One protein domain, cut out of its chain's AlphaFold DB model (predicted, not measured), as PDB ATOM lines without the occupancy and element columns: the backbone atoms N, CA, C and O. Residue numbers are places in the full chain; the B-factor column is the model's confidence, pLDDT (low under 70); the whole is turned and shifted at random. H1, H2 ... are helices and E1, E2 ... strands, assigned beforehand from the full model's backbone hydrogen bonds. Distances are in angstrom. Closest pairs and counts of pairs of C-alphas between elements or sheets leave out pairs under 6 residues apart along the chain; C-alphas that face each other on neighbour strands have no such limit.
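This is residues 54 to 95 of the 95 residues of the protein "Hypothetical protein" of Rotaria socialis (UniProt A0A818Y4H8). What is the shape? It has little regular structure: a rounded body of loops, where the stretch after E1 folds back beside it and the short helices H1 and H2 sit near each other below this fold. What is printed? The printed part has 42 residues with H1, E1 and H2 in that order, mixed in class, with 16 residues in named elements, under half. It is compact, with a radius of gyration of the C-alphas of 9.4 A and spans of 26 by 20 by 15 A.

How do the helices stand? H1, residues 58 to 62, and H2, residues 86 to 92, are close but not clearly touching; their closest C-alphas, Leu 59 and Cys 87, are 6.3 A apart. Every O i to N i+4 pair is within hydrogen-bond range in both. And E1? E1, residues 70 to 73, is apart from H1 and pairs with no named strand, but residues 70 to 71 pair antiparallel with residues 82 to 83.

Where does H1 begin? C-alpha 58 is at (-5.534, 3.964, -18.839). Where does H2 end? C-alpha 92 is at (-0.841, -1.507, -29.534); H2 is 10.1 A long, E1 10.2 A and H1 6.4 A.

Which link is long? E1 to H2, with 12 residues; the printed part has no cut. Where is confidence low? Residues 54 to 55, 66 to 69 and 94 to 95 have pLDDT under 70.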
ATOM      1  N   GLN A  54     -16.804   1.625 -13.795       61.94
ATOM      2  CA  GLN A  54     -16.427   1.617 -15.205       61.94
ATOM      3  C   GLN A  54     -14.908   1.782 -15.293       61.94
ATOM      4  O   GLN A  54     -14.357   2.822 -14.898       61.94
ATOM      5  N   GLN A  55     -14.236   0.726 -15.764       67.56
ATOM      6  CA  GLN A  55     -12.787   0.704 -15.883       67.56
ATOM      7  C   GLN A  55     -12.377   1.853 -16.792       67.56
ATOM      8  O   GLN A  55     -12.878   2.012 -17.907       67.56
ATOM      9  N   ARG A  56     -11.520   2.727 -16.261       75.12
ATOM     10  CA  ARG A  56     -11.124   3.952 -16.950       75.12
ATOM     11  C   ARG A  56     -10.055   3.599 -17.965       75.12
ATOM     12  O   ARG A  56      -9.111   2.894 -17.637       75.12
ATOM     13  N   CYS A  57     -10.181   4.171 -19.151       82.31
ATOM     14  CA  CYS A  57      -9.155   4.116 -20.176       82.31
ATOM     15  C   CYS A  57      -7.814   4.580 -19.590       82.31
ATOM     16  O   CYS A  57      -7.723   5.717 -19.125       82.31
ATOM     17  N   VAL A  58      -6.804   3.705 -19.553       80.12
ATOM     18  CA  VAL A  58      -5.534   3.964 -18.839       80.12
ATOM     19  C   VAL A  58      -4.824   5.198 -19.408       80.12
ATOM     20  O   VAL A  58      -4.341   6.056 -18.663       80.12
ATOM     21  N   LEU A  59      -4.858   5.351 -20.734       83.50
ATOM     22  CA  LEU A  59      -4.289   6.507 -21.427       83.50
ATOM     23  C   LEU A  59      -5.081   7.794 -21.158       83.50
ATOM     24  O   LEU A  59      -4.491   8.811 -20.800       83.50
ATOM     25  N   CYS A  60      -6.413   7.762 -21.243       83.31
ATOM     26  CA  CYS A  60      -7.228   8.947 -20.953       83.31
ATOM     27  C   CYS A  60      -7.192   9.353 -19.479       83.31
ATOM     28  O   CYS A  60      -7.232  10.543 -19.180       83.31
ATOM     29  N   ARG A  61      -7.063   8.391 -18.553       82.75
ATOM     30  CA  ARG A  61      -6.842   8.672 -17.129       82.75
ATOM     31  C   ARG A  61      -5.561   9.479 -16.935       82.75
ATOM     32  O   ARG A  61      -5.580  10.443 -16.179       82.75
ATOM     33  N   SER A  62      -4.496   9.105 -17.636       82.19
ATOM     34  CA  SER A  62      -3.207   9.804 -17.581       82.19
ATOM     35  C   SER A  62      -3.283  11.206 -18.197       82.19
ATOM     36  O   SER A  62      -2.638  12.125 -17.712       82.19
ATOM     37  N   LYS A  63      -4.121  11.388 -19.223       83.50
ATOM     38  CA  LYS A  63      -4.339  12.674 -19.908       83.50
ATOM     39  C   LYS A  63      -5.433  13.553 -19.280       83.50
ATOM     40  O   LYS A  63      -5.721  14.613 -19.817       83.50
ATOM     41  N   GLN A  64      -6.078  13.108 -18.196       80.94
ATOM     42  CA  GLN A  64      -7.228  13.773 -17.557       80.94
ATOM     43  C   GLN A  64      -8.398  14.130 -18.504       80.94
ATOM     44  O   GLN A  64      -9.224  14.984 -18.190       80.94
ATOM     45  N   VAL A  65      -8.524  13.447 -19.644       80.81
ATOM     46  CA  VAL A  65      -9.606  13.690 -20.614       80.81
ATOM     47  C   VAL A  65     -10.831  12.818 -20.321       80.81
ATOM     48  O   VAL A  65     -10.725  11.731 -19.737       80.81
ATOM     49  N   ARG A  66     -12.024  13.292 -20.722       64.88
ATOM     50  CA  ARG A  66     -13.276  12.538 -20.546       64.88
ATOM     51  C   ARG A  66     -13.225  11.194 -21.273       64.88
ATOM     52  O   ARG A  66     -12.626  11.047 -22.334       64.88
ATOM     53  N   LYS A  67     -13.846  10.195 -20.650       67.94
ATOM     54  CA  LYS A  67     -13.733   8.791 -21.051       67.94
ATOM     55  C   LYS A  67     -14.753   8.442 -22.123       67.94
ATOM     56  O   LYS A  67     -15.931   8.746 -21.971       67.94
ATOM     57  N   GLN A  68     -14.275   7.744 -23.141       66.88
ATOM     58  CA  GLN A  68     -15.074   6.993 -24.104       66.88
ATOM     59  C   GLN A  68     -15.304   5.560 -23.582       66.88
ATOM     60  O   GLN A  68     -14.611   5.158 -22.635       66.88
ATOM     61  N   PRO A  69     -16.248   4.785 -24.159       66.31
ATOM     62  CA  PRO A  69     -16.413   3.373 -23.832       66.31
ATOM     63  C   PRO A  69     -15.074   2.641 -23.937       66.31
ATOM     64  O   PRO A  69     -14.327   2.795 -24.908       66.31
ATOM     65  N   THR A  70     -14.760   1.885 -22.891       72.94
ATOM     66  CA  THR A  70     -13.515   1.143 -22.770       72.94
ATOM     67  C   THR A  70     -13.657  -0.256 -23.343       72.94
ATOM     68  O   THR A  70     -14.620  -0.977 -23.096       72.94
ATOM     69  N   TYR A  71     -12.648  -0.637 -24.107       75.81
ATOM     70  CA  TYR A  71     -12.481  -1.931 -24.733       75.81
ATOM     71  C   TYR A  71     -11.239  -2.586 -24.146       75.81
ATOM     72  O   TYR A  71     -10.288  -1.903 -23.765       75.81
ATOM     73  N   PHE A  72     -11.234  -3.910 -24.101       77.38
ATOM     74  CA  PHE A  72     -10.043  -4.686 -23.776       77.38
ATOM     75  C   PHE A  72      -9.578  -5.447 -25.009       77.38
ATOM     76  O   PHE A  72     -10.379  -5.860 -25.852       77.38
ATOM     77  N   CYS A  73      -8.269  -5.646 -25.110       80.00
ATOM     78  CA  CYS A  73      -7.717  -6.548 -26.103       80.00
ATOM     79  C   CYS A  73      -7.867  -7.992 -25.620       80.00
ATOM     80  O   CYS A  73      -7.492  -8.306 -24.491       80.00
ATOM     81  N   ARG A  74      -8.391  -8.880 -26.472       73.69
ATOM     82  CA  ARG A  74      -8.509 -10.315 -26.145       73.69
ATOM     83  C   ARG A  74      -7.164 -11.041 -26.102       73.69
ATOM     84  O   ARG A  74      -7.102 -12.146 -25.579       73.69
ATOM     85  N   ILE A  75      -6.125 -10.424 -26.661       75.69
ATOM     86  CA  ILE A  75      -4.815 -11.046 -26.864       75.69
ATOM     87  C   ILE A  75      -3.808 -10.603 -25.797       75.69
ATOM     88  O   ILE A  75      -2.932 -11.376 -25.421       75.69
ATOM     89  N   CYS A  76      -3.947  -9.387 -25.262       76.19
ATOM     90  CA  CYS A  76      -3.039  -8.881 -24.236       76.19
ATOM     91  C   CYS A  76      -3.324  -9.534 -22.868       76.19
ATOM     92  O   CYS A  76      -4.484  -9.531 -22.440       76.19
ATOM     93  N   PRO A  77      -2.296 -10.025 -22.147       73.38
ATOM     94  CA  PRO A  77      -2.469 -10.680 -20.848       73.38
ATOM     95  C   PRO A  77      -3.034  -9.730 -19.781       73.38
ATOM     96  O   PRO A  77      -3.922 -10.120 -19.025       73.38
ATOM     97  N   ASP A  78      -2.603  -8.465 -19.783       73.56
ATOM     98  CA  ASP A  78      -3.037  -7.431 -18.832       73.56
ATOM     99  C   ASP A  78      -4.446  -6.879 -19.088       73.56
ATOM    100  O   ASP A  78      -4.983  -6.154 -18.251       73.56
ATOM    101  N   LYS A  79      -5.052  -7.194 -20.246       76.00
ATOM    102  CA  LYS A  79      -6.390  -6.728 -20.670       76.00
ATOM    103  C   LYS A  79      -6.656  -5.253 -20.308       76.00
ATOM    104  O   LYS A  79      -7.642  -4.949 -19.628       76.00
ATOM    105  N   PRO A  80      -5.797  -4.318 -20.753       79.81
ATOM    106  CA  PRO A  80      -5.942  -2.919 -20.394       79.81
ATOM    107  C   PRO A  80      -7.251  -2.368 -20.958       79.81
ATOM    108  O   PRO A  80      -7.576  -2.563 -22.130       79.81
ATOM    109  N   ALA A  81      -7.991  -1.649 -20.116       81.44
ATOM    110  CA  ALA A  81      -9.154  -0.898 -20.550       81.44
ATOM    111  C   ALA A  81      -8.672   0.317 -21.356       81.44
ATOM    112  O   ALA A  81      -7.981   1.192 -20.823       81.44
ATOM    113  N   LEU A  82      -9.013   0.370 -22.641       84.25
ATOM    114  CA  LEU A  82      -8.581   1.399 -23.585       84.25
ATOM    115  C   LEU A  82      -9.750   1.881 -24.438       84.25
ATOM    116  O   LEU A  82     -10.649   1.131 -24.789       84.25
ATOM    117  N   CYS A  83      -9.738   3.160 -24.771       84.56
ATOM    118  CA  CYS A  83     -10.730   3.786 -25.624       84.56
ATOM    119  C   CYS A  83     -10.481   3.386 -27.087       84.56
ATOM    120  O   CYS A  83      -9.331   3.421 -27.525       84.56
ATOM    121  N   TYR A  84     -11.526   3.085 -27.855       75.81
ATOM    122  CA  TYR A  84     -11.414   2.913 -29.309       75.81
ATOM    123  C   TYR A  84     -11.713   4.239 -30.039       75.81
ATOM    124  O   TYR A  84     -12.614   4.948 -29.583       75.81
ATOM    125  N   PRO A  85     -11.045   4.568 -31.166       75.62
ATOM    126  CA  PRO A  85      -9.893   3.880 -31.768       75.62
ATOM    127  C   PRO A  85      -8.532   4.369 -31.243       75.62
ATOM    128  O   PRO A  85      -7.614   3.567 -31.104       75.62
ATOM    129  N   ASP A  86      -8.398   5.650 -30.885       80.38
ATOM    130  CA  ASP A  86      -7.089   6.300 -30.699       80.38
ATOM    131  C   ASP A  86      -6.232   5.699 -29.583       80.38
ATOM    132  O   ASP A  86      -5.036   5.479 -29.748       80.38
ATOM    133  N   CYS A  87      -6.821   5.437 -28.412       81.75
ATOM    134  CA  CYS A  87      -6.065   4.892 -27.282       81.75
ATOM    135  C   CYS A  87      -5.751   3.410 -27.466       81.75
ATOM    136  O   CYS A  87      -4.758   2.924 -26.931       81.75
ATOM    137  N   PHE A  88      -6.605   2.692 -28.187       82.69
ATOM    138  CA  PHE A  88      -6.379   1.300 -28.514       82.69
ATOM    139  C   PHE A  88      -5.210   1.176 -29.495       82.69
ATOM    140  O   PHE A  88      -4.290   0.408 -29.232       82.69
ATOM    141  N   ASP A  89      -5.195   1.980 -30.557       81.38
ATOM    142  CA  ASP A  89      -4.109   1.992 -31.539       81.38
ATOM    143  C   ASP A  89      -2.794   2.499 -30.929       81.38
ATOM    144  O   ASP A  89      -1.771   1.830 -31.005       81.38
ATOM    145  N   ALA A  90      -2.826   3.607 -30.179       82.19
ATOM    146  CA  ALA A  90      -1.639   4.153 -29.514       82.19
ATOM    147  C   ALA A  90      -1.007   3.206 -28.475       82.19
ATOM    148  O   ALA A  90       0.181   3.329 -28.173       82.19
ATOM    149  N   PHE A  91      -1.796   2.306 -27.883       82.06
ATOM    150  CA  PHE A  91      -1.291   1.302 -26.949       82.06
ATOM    151  C   PHE A  91      -0.678   0.102 -27.678       82.06
ATOM    152  O   PHE A  91       0.366  -0.390 -27.261       82.06
ATOM    153  N   HIS A  92      -1.306  -0.350 -28.767       77.25
ATOM    154  CA  HIS A  92      -0.841  -1.507 -29.534       77.25
ATOM    155  C   HIS A  92       0.177  -1.156 -30.629       77.25
ATOM    156  O   HIS A  92       0.803  -2.059 -31.162       77.25
ATOM    157  N   SER A  93       0.403   0.123 -30.938       78.00
ATOM    158  CA  SER A  93       1.460   0.569 -31.862       78.00
ATOM    159  C   SER A  93       2.868   0.513 -31.262       78.00
ATOM    160  O   SER A  93       3.848   0.682 -31.982       78.00
ATOM    161  N   LYS A  94       2.975   0.295 -29.945       65.88
ATOM    162  CA  LYS A  94       4.240   0.176 -29.202       65.88
ATOM    163  C   LYS A  94       4.575  -1.263 -28.783       65.88
ATOM    164  O   LYS A  94       5.543  -1.447 -28.046       65.88
ATOM    165  N   ILE A  95       3.753  -2.231 -29.188       62.06
ATOM    166  CA  ILE A  95       3.916  -3.675 -28.948       62.06
ATOM    167  C   ILE A  95       4.483  -4.309 -30.214       62.06
ATOM    168  O   ILE A  95       5.392  -5.154 -30.070       62.06
TER     169      ILE A  95